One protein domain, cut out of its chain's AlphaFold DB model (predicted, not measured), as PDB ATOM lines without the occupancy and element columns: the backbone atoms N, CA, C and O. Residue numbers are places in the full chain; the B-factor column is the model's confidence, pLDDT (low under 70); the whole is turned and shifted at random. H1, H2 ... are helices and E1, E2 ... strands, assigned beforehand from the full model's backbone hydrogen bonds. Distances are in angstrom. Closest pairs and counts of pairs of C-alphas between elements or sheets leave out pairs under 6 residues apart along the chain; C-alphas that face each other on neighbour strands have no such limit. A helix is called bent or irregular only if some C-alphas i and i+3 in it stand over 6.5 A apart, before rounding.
ATOM      1  N   ASP A 216     202.751 114.594 133.104       90.50
ATOM      2  CA  ASP A 216     202.372 115.356 134.308       90.50
ATOM      3  C   ASP A 216     202.631 116.865 134.150       90.50
ATOM      4  O   ASP A 216     201.823 117.689 134.580       90.50
ATOM      5  N   GLU A 217     203.735 117.240 133.493       92.94
ATOM      6  CA  GLU A 217     204.058 118.643 133.203       92.94
ATOM      7  C   GLU A 217     203.074 119.232 132.180       92.94
ATOM      8  O   GLU A 217     202.660 120.381 132.325       92.94
ATOM      9  N   ASP A 218     202.654 118.452 131.175       93.94
ATOM     10  CA  ASP A 218     201.596 118.851 130.236       93.94
ATOM     11  C   ASP A 218     200.268 119.097 130.955       93.94
ATOM     12  O   ASP A 218     199.563 120.061 130.655       93.94
ATOM     13  N   PHE A 219     199.921 118.229 131.906       93.75
ATOM     14  CA  PHE A 219     198.690 118.362 132.672       93.75
ATOM     15  C   PHE A 219     198.710 119.633 133.532       93.75
ATOM     16  O   PHE A 219     197.763 120.423 133.503       93.75
ATOM     17  N   GLN A 220     199.819 119.881 134.235       95.06
ATOM     18  CA  GLN A 220     200.039 121.120 134.986       95.06
ATOM     19  C   GLN A 220     199.992 122.355 134.084       95.06
ATOM     20  O   GLN A 220     199.351 123.343 134.433       95.06
ATOM     21  N   LEU A 221     200.610 122.290 132.900       95.62
ATOM     22  CA  LEU A 221     200.603 123.380 131.927       95.62
ATOM     23  C   LEU A 221     199.172 123.767 131.546       95.62
ATOM     24  O   LEU A 221     198.842 124.950 131.544       95.62
ATOM     25  N   LEU A 222     198.319 122.784 131.257       93.94
ATOM     26  CA  LEU A 222     196.919 123.037 130.922       93.94
ATOM     27  C   LEU A 222     196.129 123.620 132.098       93.94
ATOM     28  O   LEU A 222     195.324 124.521 131.875       93.94
ATOM     29  N   ASN A 223     196.378 123.174 133.336       93.44
ATOM     30  CA  ASN A 223     195.766 123.776 134.530       93.44
ATOM     31  C   ASN A 223     196.167 125.248 134.682       93.44
ATOM     32  O   ASN A 223     195.308 126.114 134.819       93.44
ATOM     33  N   TYR A 224     197.459 125.557 134.571       94.38
ATOM     34  CA  TYR A 224     197.929 126.934 134.685       94.38
ATOM     35  C   TYR A 224     197.425 127.818 133.548       94.38
ATOM     36  O   TYR A 224     197.090 128.975 133.779       94.38
ATOM     37  N   VAL A 225     197.320 127.298 132.323       92.62
ATOM     38  CA  VAL A 225     196.701 128.034 131.213       92.62
ATOM     39  C   VAL A 225     195.208 128.261 131.464       92.62
ATOM     40  O   VAL A 225     194.701 129.328 131.126       92.62
ATOM     41  N   GLN A 226     194.513 127.313 132.092       90.94
ATOM     42  CA  GLN A 226     193.115 127.494 132.479       90.94
ATOM     43  C   GLN A 226     192.955 128.613 133.525       90.94
ATOM     44  O   GLN A 226     192.086 129.469 133.400       90.94
ATOM     45  N   GLU A 227     193.829 128.654 134.527       89.44
ATOM     46  CA  GLU A 227     193.788 129.638 135.621       89.44
ATOM     47  C   GLU A 227     194.396 131.001 135.262       89.44
ATOM     48  O   GLU A 227     194.132 132.009 135.918       89.44
ATOM     49  N   GLN A 228     195.304 131.045 134.285       89.31
ATOM     50  CA  GLN A 228     196.126 132.227 134.014       89.31
ATOM     51  C   GLN A 228     196.078 132.714 132.570       89.31
ATOM     52  O   GLN A 228     196.518 133.829 132.274       89.31
ATOM     53  N   GLY A 229     195.473 131.952 131.665       89.00
ATOM     54  CA  GLY A 229     195.466 132.261 130.243       89.00
ATOM     55  C   GLY A 229     196.887 132.306 129.689       89.00
ATOM     56  O   GLY A 229     197.778 131.584 130.130       89.00
ATOM     57  N   ARG A 230     197.141 133.191 128.724       90.44
ATOM     58  CA  ARG A 230     198.441 133.277 128.027       90.44
ATOM     59  C   ARG A 230     199.516 134.076 128.774       90.44
ATOM     60  O   ARG A 230     200.344 134.739 128.151       90.44
ATOM     61  N   ARG A 231     199.534 134.022 130.108       91.12
ATOM     62  CA  ARG A 231     200.584 134.643 130.936       91.12
ATOM     63  C   ARG A 231     201.814 133.739 131.021       91.12
ATOM     64  O   ARG A 231     202.170 133.238 132.080       91.12
ATOM     65  N   TRP A 232     202.471 133.518 129.885       93.81
ATOM     66  CA  TRP A 232     203.561 132.545 129.747       93.81
ATOM     67  C   TRP A 232     204.711 132.753 130.737       93.81
ATOM     68  O   TRP A 232     205.251 131.780 131.261       93.81
ATOM     69  N   ALA A 233     205.072 134.010 131.011       91.19
ATOM     70  CA  ALA A 233     206.138 134.344 131.952       91.19
ATOM     71  C   ALA A 233     205.774 133.963 133.396       91.19
ATOM     72  O   ALA A 233     206.638 133.519 134.147       91.19
ATOM     73  N   ASP A 234     204.505 134.103 133.782       92.69
ATOM     74  CA  ASP A 234     204.030 133.718 135.112       92.69
ATOM     75  C   ASP A 234     203.874 132.203 135.227       92.69
ATOM     76  O   ASP A 234     204.341 131.614 136.197       92.69
ATOM     77  N   ILE A 235     203.357 131.551 134.183       93.88
ATOM     78  CA  ILE A 235     203.272 130.087 134.116       93.88
ATOM     79  C   ILE A 235     204.673 129.465 134.188       93.88
ATOM     80  O   ILE A 235     204.889 128.489 134.898       93.88
ATOM     81  N   SER A 236     205.659 130.058 133.513       93.81
ATOM     82  CA  SER A 236     207.062 129.629 133.584       93.81
ATOM     83  C   SER A 236     207.610 129.631 135.018       93.81
ATOM     84  O   SER A 236     208.319 128.697 135.403       93.81
ATOM     85  N   LYS A 237     207.242 130.624 135.843       92.06
ATOM     86  CA  LYS A 237     207.643 130.679 137.260       92.06
ATOM     87  C   LYS A 237     207.037 129.535 138.076       92.06
ATOM     88  O   LYS A 237     207.698 129.065 138.994       92.06
ATOM     89  N   LEU A 238     205.839 129.059 137.725       92.81
ATOM     90  CA  LEU A 238     205.187 127.921 138.395       92.81
ATOM     91  C   LEU A 238     205.919 126.599 138.137       92.81
ATOM     92  O   LEU A 238     205.922 125.720 138.989       92.81
ATOM     93  N   PHE A 239     206.637 126.492 137.016       91.25
ATOM     94  CA  PHE A 239     207.596 125.410 136.757       91.25
ATOM     95  C   PHE A 239     208.981 125.686 137.372       91.25
ATOM     96  O   PHE A 239     210.013 125.269 136.830       91.25
ATOM     97  N   ASN A 240     209.032 126.442 138.475       85.69
ATOM     98  CA  ASN A 240     210.247 126.899 139.161       85.69
ATOM     99  C   ASN A 240     211.242 127.639 138.242       85.69
ATOM    100  O   ASN A 240     212.446 127.655 138.495       85.69
ATOM    101  N   GLY A 241     210.763 128.207 137.127       78.56
ATOM    102  CA  GLY A 241     211.601 128.832 136.100       78.56
ATOM    103  C   GLY A 241     212.446 127.856 135.272       78.56
ATOM    104  O   GLY A 241     213.272 128.301 134.477       78.56
ATOM    105  N   THR A 242     212.258 126.539 135.431       87.75
ATOM    106  CA  THR A 242     213.040 125.515 134.713       87.75
ATOM    107  C   THR A 242     212.574 125.301 133.275       87.75
ATOM    108  O   THR A 242     213.352 124.885 132.418       87.75
ATOM    109  N   ARG A 243     211.314 125.623 132.977       91.44
ATOM    110  CA  ARG A 243     210.783 125.731 131.613       91.44
ATOM    111  C   ARG A 243     210.679 127.214 131.283       91.44
ATOM    112  O   ARG A 243     209.929 127.918 131.954       91.44
ATOM    113  N   SER A 244     211.420 127.698 130.284       91.94
ATOM    114  CA  SER A 244     211.360 129.116 129.889       91.94
ATOM    115  C   SER A 244     209.964 129.504 129.390       91.94
ATOM    116  O   SER A 244     209.207 128.653 128.919       91.94
ATOM    117  N   GLU A 245     209.645 130.799 129.425       92.38
ATOM    118  CA  GLU A 245     208.419 131.364 128.842       92.38
ATOM    119  C   GLU A 245     208.163 130.826 127.424       92.38
ATOM    120  O   GLU A 245     207.053 130.415 127.074       92.38
ATOM    121  N   ASN A 246     209.222 130.769 126.614       92.06
ATOM    122  CA  ASN A 246     209.141 130.272 125.252       92.06
ATOM    123  C   ASN A 246     208.891 128.755 125.202       92.06
ATOM    124  O   ASN A 246     208.125 128.305 124.352       92.06
ATOM    125  N   ASN A 247     209.476 127.962 126.112       93.19
ATOM    126  CA  ASN A 247     209.192 126.524 126.197       93.19
ATOM    127  C   ASN A 247     207.722 126.262 126.536       93.19
ATOM    128  O   ASN A 247     207.100 125.429 125.883       93.19
ATOM    129  N   VAL A 248     207.177 126.983 127.519       94.50
ATOM    130  CA  VAL A 248     205.780 126.871 127.969       94.50
ATOM    131  C   VAL A 248     204.823 127.181 126.816       94.50
ATOM    132  O   VAL A 248     203.989 126.349 126.455       94.50
ATOM    133  N   LYS A 249     204.993 128.344 126.172       94.25
ATOM    134  CA  LYS A 249     204.191 128.766 125.012       94.25
ATOM    135  C   LYS A 249     204.263 127.750 123.867       94.25
ATOM    136  O   LYS A 249     203.237 127.352 123.318       94.25
ATOM    137  N   ASN A 250     205.470 127.314 123.505       93.38
ATOM    138  CA  ASN A 250     205.662 126.377 122.396       93.38
ATOM    139  C   ASN A 250     205.060 125.007 122.702       93.38
ATOM    140  O   ASN A 250     204.499 124.377 121.803       93.38
ATOM    141  N   ARG A 251     205.144 124.548 123.957       94.12
ATOM    142  CA  ARG A 251     204.529 123.285 124.351       94.12
ATOM    143  C   ARG A 251     203.015 123.359 124.252       94.12
ATOM    144  O   ARG A 251     202.430 122.479 123.630       94.12
ATOM    145  N   PHE A 252     202.408 124.420 124.779       93.94
ATOM    146  CA  PHE A 252     200.966 124.631 124.672       93.94
ATOM    147  C   PHE A 252     200.509 124.630 123.209       93.94
ATOM    148  O   PHE A 252     199.631 123.855 122.840       93.94
ATOM    149  N   ASN A 253     201.177 125.400 122.346       91.00
ATOM    150  CA  ASN A 253     200.860 125.432 120.916       91.00
ATOM    151  C   ASN A 253     201.022 124.057 120.252       91.00
ATOM    152  O   ASN A 253     200.248 123.710 119.368       91.00
ATOM    153  N   SER A 254     202.005 123.260 120.679       88.56
ATOM    154  CA  SER A 254     202.201 121.898 120.167       88.56
ATOM    155  C   SER A 254     201.066 120.961 120.586       88.56
ATOM    156  O   SER A 254     200.607 120.168 119.767       88.56
ATOM    157  N   LEU A 255     200.597 121.060 121.836       87.56
ATOM    158  CA  LEU A 255     199.452 120.292 122.335       87.56
ATOM    159  C   LEU A 255     198.173 120.654 121.578       87.56
ATOM    160  O   LEU A 255     197.460 119.762 121.137       87.56
ATOM    161  N   VAL A 256     197.927 121.948 121.367       87.00
ATOM    162  CA  VAL A 256     196.774 122.433 120.597       87.00
ATOM    163  C   VAL A 256     196.858 121.987 119.139       87.00
ATOM    164  O   VAL A 256     195.905 121.420 118.618       87.00
ATOM    165  N   LYS A 257     198.011 122.179 118.487       82.00
ATOM    166  CA  LYS A 257     198.201 121.843 117.069       82.00
ATOM    167  C   LYS A 257     198.053 120.350 116.791       82.00
ATOM    168  O   LYS A 257     197.547 119.989 115.733       82.00
ATOM    169  N   ARG A 258     198.494 119.482 117.709       77.75
ATOM    170  CA  ARG A 258     198.336 118.027 117.553       77.75
ATOM    171  C   ARG A 258     196.866 117.608 117.532       77.75
ATOM    172  O   ARG A 258     196.530 116.621 116.903       77.75
ATOM    173  N   GLU A 259     196.007 118.378 118.187       76.19
ATOM    174  CA  GLU A 259     194.580 118.091 118.312       76.19
ATOM    175  C   GLU A 259     193.721 119.094 117.517       76.19
ATOM    176  O   GLU A 259     192.523 119.222 117.765       76.19
ATOM    177  N   LYS A 260     194.316 119.822 116.560       67.50
ATOM    178  CA  LYS A 260     193.644 120.874 115.771       67.50
ATOM    179  C   LYS A 260     192.423 120.354 115.000       67.50
ATOM    180  O   LYS A 260     191.475 121.102 114.783       67.50
ATOM    181  N   ASP A 261     192.456 119.076 114.622       59.22
ATOM    182  CA  ASP A 261     191.422 118.413 113.826       59.22
ATOM    183  C   ASP A 261     190.280 117.863 114.705       59.22
ATOM    184  O   ASP A 261     189.262 117.394 114.191       59.22
ATOM    185  N   LEU A 262     190.400 117.950 116.041       67.69
ATOM    186  CA  LEU A 262     189.284 117.681 116.944       67.69
ATOM    187  C   LEU A 262     188.283 118.836 116.878       67.69
ATOM    188  O   LEU A 262     188.516 119.939 117.382       67.69
ATOM    189  N   ILE A 263     187.139 118.546 116.265       66.38
ATOM    190  CA  ILE A 263     185.983 119.434 116.202       66.38
ATOM    191  C   ILE A 263     185.096 119.166 117.415       66.38
ATOM    192  O   ILE A 263     184.631 118.044 117.626       66.38
ATOM    193  N   LEU A 264     184.825 120.214 118.187       66.12
ATOM    194  CA  LEU A 264     183.857 120.184 119.275       66.12
ATOM    195  C   LEU A 264     182.550 120.821 118.795       66.12
ATOM    196  O   LEU A 264     182.552 121.899 118.196       66.12
ATOM    197  N   LYS A 265     181.433 120.127 119.048       63.91
ATOM    198  CA  LYS A 265     180.088 120.673 118.847       63.91
ATOM    199  C   LYS A 265     179.771 121.607 120.006       63.91
ATOM    200  O   LYS A 265     179.676 121.155 121.145       63.91
ATOM    201  N   LEU A 266     179.614 122.885 119.699       64.25
ATOM    202  CA  LEU A 266     179.224 123.912 120.653       64.25
ATOM    203  C   LEU A 266     177.737 123.794 121.004       64.25
ATOM    204  O   LEU A 266     176.941 123.250 120.234       64.25
ATOM    205  N   GLN A 267     177.342 124.341 122.157       59.41
ATOM    206  CA  GLN A 267     175.947 124.320 122.632       59.41
ATOM    207  C   GLN A 267     174.977 125.022 121.660       59.41
ATOM    208  O   GLN A 267     173.791 124.712 121.629       59.41
ATOM    209  N   ASN A 268     175.488 125.926 120.820       63.06
ATOM    210  CA  ASN A 268     174.744 126.631 119.773       63.06
ATOM    211  C   ASN A 268     174.635 125.851 118.439       63.06
ATOM    212  O   ASN A 268     174.117 126.387 117.461       63.06
ATOM    213  N   GLY A 269     175.146 124.616 118.369       60.62
ATOM    214  CA  GLY A 269     175.146 123.787 117.159       60.62
ATOM    215  C   GLY A 269     176.248 124.117 116.144       60.62
ATOM    216  O   GLY A 269     176.302 123.489 115.087       60.62
ATOM    217  N   GLN A 270     177.136 125.069 116.447       67.19
ATOM    218  CA  GLN A 270     178.301 125.374 115.618       67.19
ATOM    219  C   GLN A 270     179.451 124.404 115.911       67.19
ATOM    220  O   GLN A 270     179.624 123.911 117.023       67.19
ATOM    221  N   ASN A 271     180.260 124.143 114.890       72.81
ATOM    222  CA  ASN A 271     181.483 123.363 115.006       72.81
ATOM    223  C   ASN A 271     182.665 124.322 115.135       72.81
ATOM    224  O   ASN A 271     182.831 125.207 114.295       72.81
ATOM    225  N   ALA A 272     183.508 124.121 116.142       73.69
ATOM    226  CA  ALA A 272     184.745 124.873 116.293       73.69
ATOM    227  C   ALA A 272     185.905 123.941 116.649       73.69
ATOM    228  O   ALA A 272     185.717 122.871 117.234       73.69
ATOM    229  N   THR A 273     187.109 124.332 116.241       80.56
ATOM    230  CA  THR A 273     188.328 123.578 116.525       80.56
ATOM    231  C   THR A 273     188.902 124.007 117.868       80.56
ATOM    232  O   THR A 273     188.710 125.136 118.325       80.56
ATOM    233  N   ILE A 274     189.663 123.118 118.506       78.75
ATOM    234  CA  ILE A 274     190.368 123.445 119.755       78.75
ATOM    235  C   ILE A 274     191.290 124.664 119.561       78.75
ATOM    236  O   ILE A 274     191.398 125.512 120.445       78.75
ATOM    237  N   GLU A 275     191.917 124.798 118.391       82.12
ATOM    238  CA  GLU A 275     192.790 125.930 118.071       82.12
ATOM    239  C   GLU A 275     192.047 127.273 118.055       82.12
ATOM    240  O   GLU A 275     192.551 128.251 118.614       82.12
ATOM    241  N   THR A 276     190.838 127.331 117.482       82.12
ATOM    242  CA  THR A 276     190.055 128.574 117.455       82.12
ATOM    243  C   THR A 276     189.519 128.932 118.838       82.12
ATOM    244  O   THR A 276     189.619 130.093 119.240       82.12
ATOM    245  N   MET A 277     189.044 127.950 119.612       80.62
ATOM    246  CA  MET A 277     188.548 128.175 120.978       80.62
ATOM    247  C   MET A 277     189.640 128.710 121.906       80.62
ATOM    248  O   MET A 277     189.437 129.668 122.657       80.62
ATOM    249  N   LEU A 278     190.838 128.128 121.819       83.50
ATOM    250  CA  LEU A 278     191.976 128.485 122.663       83.50
ATOM    251  C   LEU A 278     192.808 129.646 122.091       83.50
ATOM    252  O   LEU A 278     193.864 129.991 122.637       83.50
ATOM    253  N   GLY A 279     192.328 130.278 121.014       78.25
ATOM    254  CA  GLY A 279     192.956 131.396 120.313       78.25
ATOM    255  C   GLY A 279     193.109 132.670 121.152       78.25
ATOM    256  O   GLY A 279     194.094 133.383 120.976       78.25
ATOM    257  N   ASN A 280     192.199 132.921 122.103       74.69
ATOM    258  CA  ASN A 280     192.139 134.151 122.910       74.69
ATOM    259  C   ASN A 280     191.863 133.862 124.401       74.69
ATOM    260  O   ASN A 280     190.840 134.267 124.947       74.69
ATOM    261  N   LEU A 281     192.773 133.149 125.074       78.06
ATOM    262  CA  LEU A 281     192.613 132.790 126.492       78.06
ATOM    263  C   LEU A 281     192.977 133.947 127.434       78.06
ATOM    264  O   LEU A 281     194.154 134.298 127.579       78.06
ATOM    265  N   THR A 282     191.973 134.484 128.128       70.38
ATOM    266  CA  THR A 282     192.117 135.454 129.220       70.38
ATOM    267  C   THR A 282     191.827 134.737 130.542       70.38
ATOM    268  O   THR A 282     190.711 134.308 130.809       70.38
ATOM    269  N   GLY A 283     192.853 134.543 131.374       62.50
ATOM    270  CA  GLY A 283     192.823 133.616 132.519       62.50
ATOM    271  C   GLY A 283     191.848 133.905 133.662       62.50
ATOM    272  O   GLY A 283     192.040 133.364 134.735       62.50
ATOM    273  N   GLN A 284     190.869 134.793 133.508       61.91
ATOM    274  CA  GLN A 284     189.900 135.093 134.569       61.91
ATOM    275  C   GLN A 284     188.436 135.025 134.124       61.91
ATOM    276  O   GLN A 284     187.572 135.212 134.966       61.91
ATOM    277  N   ASN A 285     188.138 134.711 132.858       70.00
ATOM    278  CA  ASN A 285     186.768 134.499 132.370       70.00
ATOM    279  C   ASN A 285     186.780 133.546 131.167       70.00
ATOM    280  O   ASN A 285     186.409 133.930 130.057       70.00
ATOM    281  N   LEU A 286     187.272 132.320 131.365       80.31
ATOM    282  CA  LEU A 286     187.159 131.308 130.318       80.31
ATOM    283  C   LEU A 286     185.690 130.950 130.126       80.31
ATOM    284  O   LEU A 286     184.989 130.669 131.098       80.31
ATOM    285  N   ASN A 287     185.233 130.963 128.878       84.69
ATOM    286  CA  ASN A 287     183.897 130.475 128.569       84.69
ATOM    287  C   ASN A 287     183.845 128.939 128.711       84.69
ATOM    288  O   ASN A 287     184.877 128.260 128.709       84.69
ATOM    289  N   GLU A 288     182.642 128.377 128.845       82.56
ATOM    290  CA  GLU A 288     182.459 126.924 128.997       82.56
ATOM    291  C   GLU A 288     183.105 126.134 127.847       82.56
ATOM    292  O   GLU A 288     183.678 125.068 128.063       82.56
ATOM    293  N   GLU A 289     183.095 126.699 126.641       82.38
ATOM    294  CA  GLU A 289     183.676 126.108 125.433       82.38
ATOM    295  C   GLU A 289     185.207 125.981 125.532       82.38
ATOM    296  O   GLU A 289     185.782 124.938 125.217       82.38
ATOM    297  N   GLN A 290     185.885 127.013 126.040       85.75
ATOM    298  CA  GLN A 290     187.326 127.016 126.298       85.75
ATOM    299  C   GLN A 290     187.701 126.028 127.398       85.75
ATOM    300  O   GLN A 290     188.712 125.332 127.276       85.75
ATOM    301  N   ILE A 291     186.890 125.947 128.456       86.38
ATOM    302  CA  ILE A 291     187.085 124.973 129.534       86.38
ATOM    303  C   ILE A 291     186.963 123.555 128.968       86.38
ATOM    304  O   ILE A 291     187.839 122.727 129.207       86.38
ATOM    305  N   GLN A 292     185.940 123.292 128.153       84.88
ATOM    306  CA  GLN A 292     185.739 121.995 127.513       84.88
ATOM    307  C   GLN A 292     186.900 121.627 126.579       84.88
ATOM    308  O   GLN A 292     187.382 120.495 126.614       84.88
ATOM    309  N   ALA A 293     187.397 122.574 125.782       86.19
ATOM    310  CA  ALA A 293     188.550 122.356 124.915       86.19
ATOM    311  C   ALA A 293     189.819 121.999 125.708       86.19
ATOM    312  O   ALA A 293     190.529 121.057 125.349       86.19
ATOM    313  N   ILE A 294     190.087 122.695 126.818       88.06
ATOM    314  CA  ILE A 294     191.196 122.362 127.724       88.06
ATOM    315  C   ILE A 294     190.997 120.970 128.341       88.06
ATOM    316  O   ILE A 294     191.945 120.186 128.414       88.06
ATOM    317  N   GLU A 295     189.776 120.634 128.747       88.31
ATOM    318  CA  GLU A 295     189.459 119.350 129.371       88.31
ATOM    319  C   GLU A 295     189.643 118.172 128.401       88.31
ATOM    320  O   GLU A 295     190.131 117.105 128.777       88.31
ATOM    321  N   VAL A 296     189.348 118.363 127.114       85.25
ATOM    322  CA  VAL A 296     189.635 117.368 126.066       85.25
ATOM    323  C   VAL A 296     191.138 117.097 125.963       85.25
ATOM    324  O   VAL A 296     191.555 115.933 125.925       85.25
ATOM    325  N   LEU A 297     191.965 118.146 125.991       86.50
ATOM    326  CA  LEU A 297     193.424 118.006 125.983       86.50
ATOM    327  C   LEU A 297     193.930 117.261 127.230       86.50
ATOM    328  O   LEU A 297     194.780 116.370 127.115       86.50
ATOM    329  N   LYS A 298     193.378 117.565 128.412       90.50
ATOM    330  CA  LYS A 298     193.694 116.865 129.669       90.50
ATOM    331  C   LYS A 298     193.331 115.385 129.612       90.50
ATOM    332  O   LYS A 298     194.163 114.537 129.930       90.50
ATOM    333  N   ASN A 299     192.139 115.053 129.128       85.12
ATOM    334  CA  ASN A 299     191.701 113.664 128.995       85.12
ATOM    335  C   ASN A 299     192.588 112.857 128.041       85.12
ATOM    336  O   ASN A 299     192.887 111.692 128.308       85.12
ATOM    337  N   LYS A 300     193.092 113.474 126.966       81.50
ATOM    338  CA  LYS A 300     194.081 112.843 126.078       81.50
ATOM    339  C   LYS A 300     195.420 112.584 126.765       81.50
ATOM    340  O   LYS A 300     196.070 111.586 126.459       81.50
ATOM    341  N   ILE A 301     195.860 113.458 127.671       84.94
ATOM    342  CA  ILE A 301     197.051 113.211 128.502       84.94
ATOM    343  C   ILE A 301     196.802 112.023 129.435       84.94
ATOM    344  O   ILE A 301     197.585 111.079 129.432       84.94
ATOM    345  N   ILE A 302     195.678 112.019 130.154       83.50
ATOM    346  CA  ILE A 302     195.308 110.926 131.066       83.50
ATOM    347  C   ILE A 302     195.242 109.588 130.318       83.50
ATOM    348  O   ILE A 302     195.737 108.574 130.807       83.50
ATOM    349  N   TRP A 303     194.657 109.575 129.119       80.44
ATOM    350  CA  TRP A 303     194.609 108.377 128.285       80.44
ATOM    351  C   TRP A 303     196.015 107.859 127.948       80.44
ATOM    352  O   TRP A 303     196.271 106.673 128.139       80.44
ATOM    353  N   ARG A 304     196.952 108.734 127.547       78.06
ATOM    354  CA  ARG A 304     198.358 108.356 127.286       78.06
ATOM    355  C   ARG A 304     199.034 107.755 128.519       78.06
ATOM    356  O   ARG A 304     199.658 106.704 128.415       78.06
ATOM    357  N   GLN A 305     198.840 108.365 129.687       79.06
ATOM    358  CA  GLN A 305     199.388 107.856 130.947       79.06
ATOM    359  C   GLN A 305     198.852 106.464 131.299       79.06
ATOM    360  O   GLN A 305     199.607 105.620 131.781       79.06
ATOM    361  N   ARG A 306     197.561 106.199 131.048       76.88
ATOM    362  CA  ARG A 306     196.961 104.871 131.263       76.88
ATOM    363  C   ARG A 306     197.568 103.826 130.334       76.88
ATOM    364  O   ARG A 306     197.986 102.786 130.820       76.88
ATOM    365  N   GLN A 307     197.711 104.134 129.044       71.06
ATOM    366  CA  GLN A 307     198.338 103.215 128.084       71.06
ATOM    367  C   GLN A 307     199.776 102.843 128.475       71.06
ATOM    368  O   GLN A 307     200.180 101.694 128.322       71.06
ATOM    369  N   LEU A 308     200.548 103.796 129.009       66.06
ATOM    370  CA  LEU A 308     201.904 103.528 129.496       66.06
ATOM    371  C   LEU A 308     201.904 102.598 130.717       66.06
ATOM    372  O   LEU A 308     202.653 101.625 130.727       66.06
ATOM    373  N   LYS A 309     201.030 102.841 131.701       66.88
ATOM    374  CA  LYS A 309     200.899 101.973 132.886       66.88
ATOM    375  C   LYS A 309     200.404 100.574 132.538       66.88
ATOM    376  O   LYS A 309     200.892  99.602 133.102       66.88
TER     377      LYS A 309
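Overview. This is residues 216 to 309 of the 522 residues of an uncharacterized protein of Paramecium tetraurelia (UniProt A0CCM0). Two helices, H1 and the longer H5, run side by side in opposite directions, and H3 crosses them; H2 packs at one end of H3, H4 at the other, and the small hairpin E1 and E2 lies at the far end beyond H4. The printed part has 94 residues, in the order H1 H2 H3 E1 E2 H4 H5; its class is mostly helix, and E1 and E2 make an antiparallel sheet of two. It is compact, with a radius of gyration of the C-alphas of 13.3 A, and flat, spanning 42 by 34 by 18 A.

Along the chain. Find C-alpha 216 at (202.372, 115.356, 134.308); from there H1 runs to residue 228, 18.0 A. Next come H2, residues 232 to 238, and H3, residues 245 to 258, 20.2 A. Strands E1, 263 to 265, and E2, 271 to 273, lead to H4, 274 to 280, irregular with C-alphas 277 and 280 7.2 A apart. H5, 288 to 309, runs 31.3 A to C-alpha 309 at (200.899, 101.973, 132.886).

Arrangement. H1 touches H5, whose residues 291 to 301 alone take part, at a shallow tilt of 11 degrees, opposite ways; the closest C-alphas, Phe 219 and Lys 298, are 6.0 A apart. H3 touches H1 about perpendicular, at 79 degrees, closest at C-alphas 221 and 252, 7.4 A. H2 touches H3 at C-alphas 233 and 245, 4.9 A. H4 touches H5 at C-alphas 274 and 293, 5.6 A. Across E1 and E2, N 264 and O 272 are 3.0 A apart. Every O i to N i+4 pair is within hydrogen-bond range in H1, H2, H3 and H5; H4 has 2 of 3.

Size, cuts and confidence. The farthest C-alphas, Thr 242 and Gly 269, are 41.8 A apart. The printed part has no cut and no long link. Residues 260 to 270, 283 to 284 and 308 to 309 have pLDDT under 70.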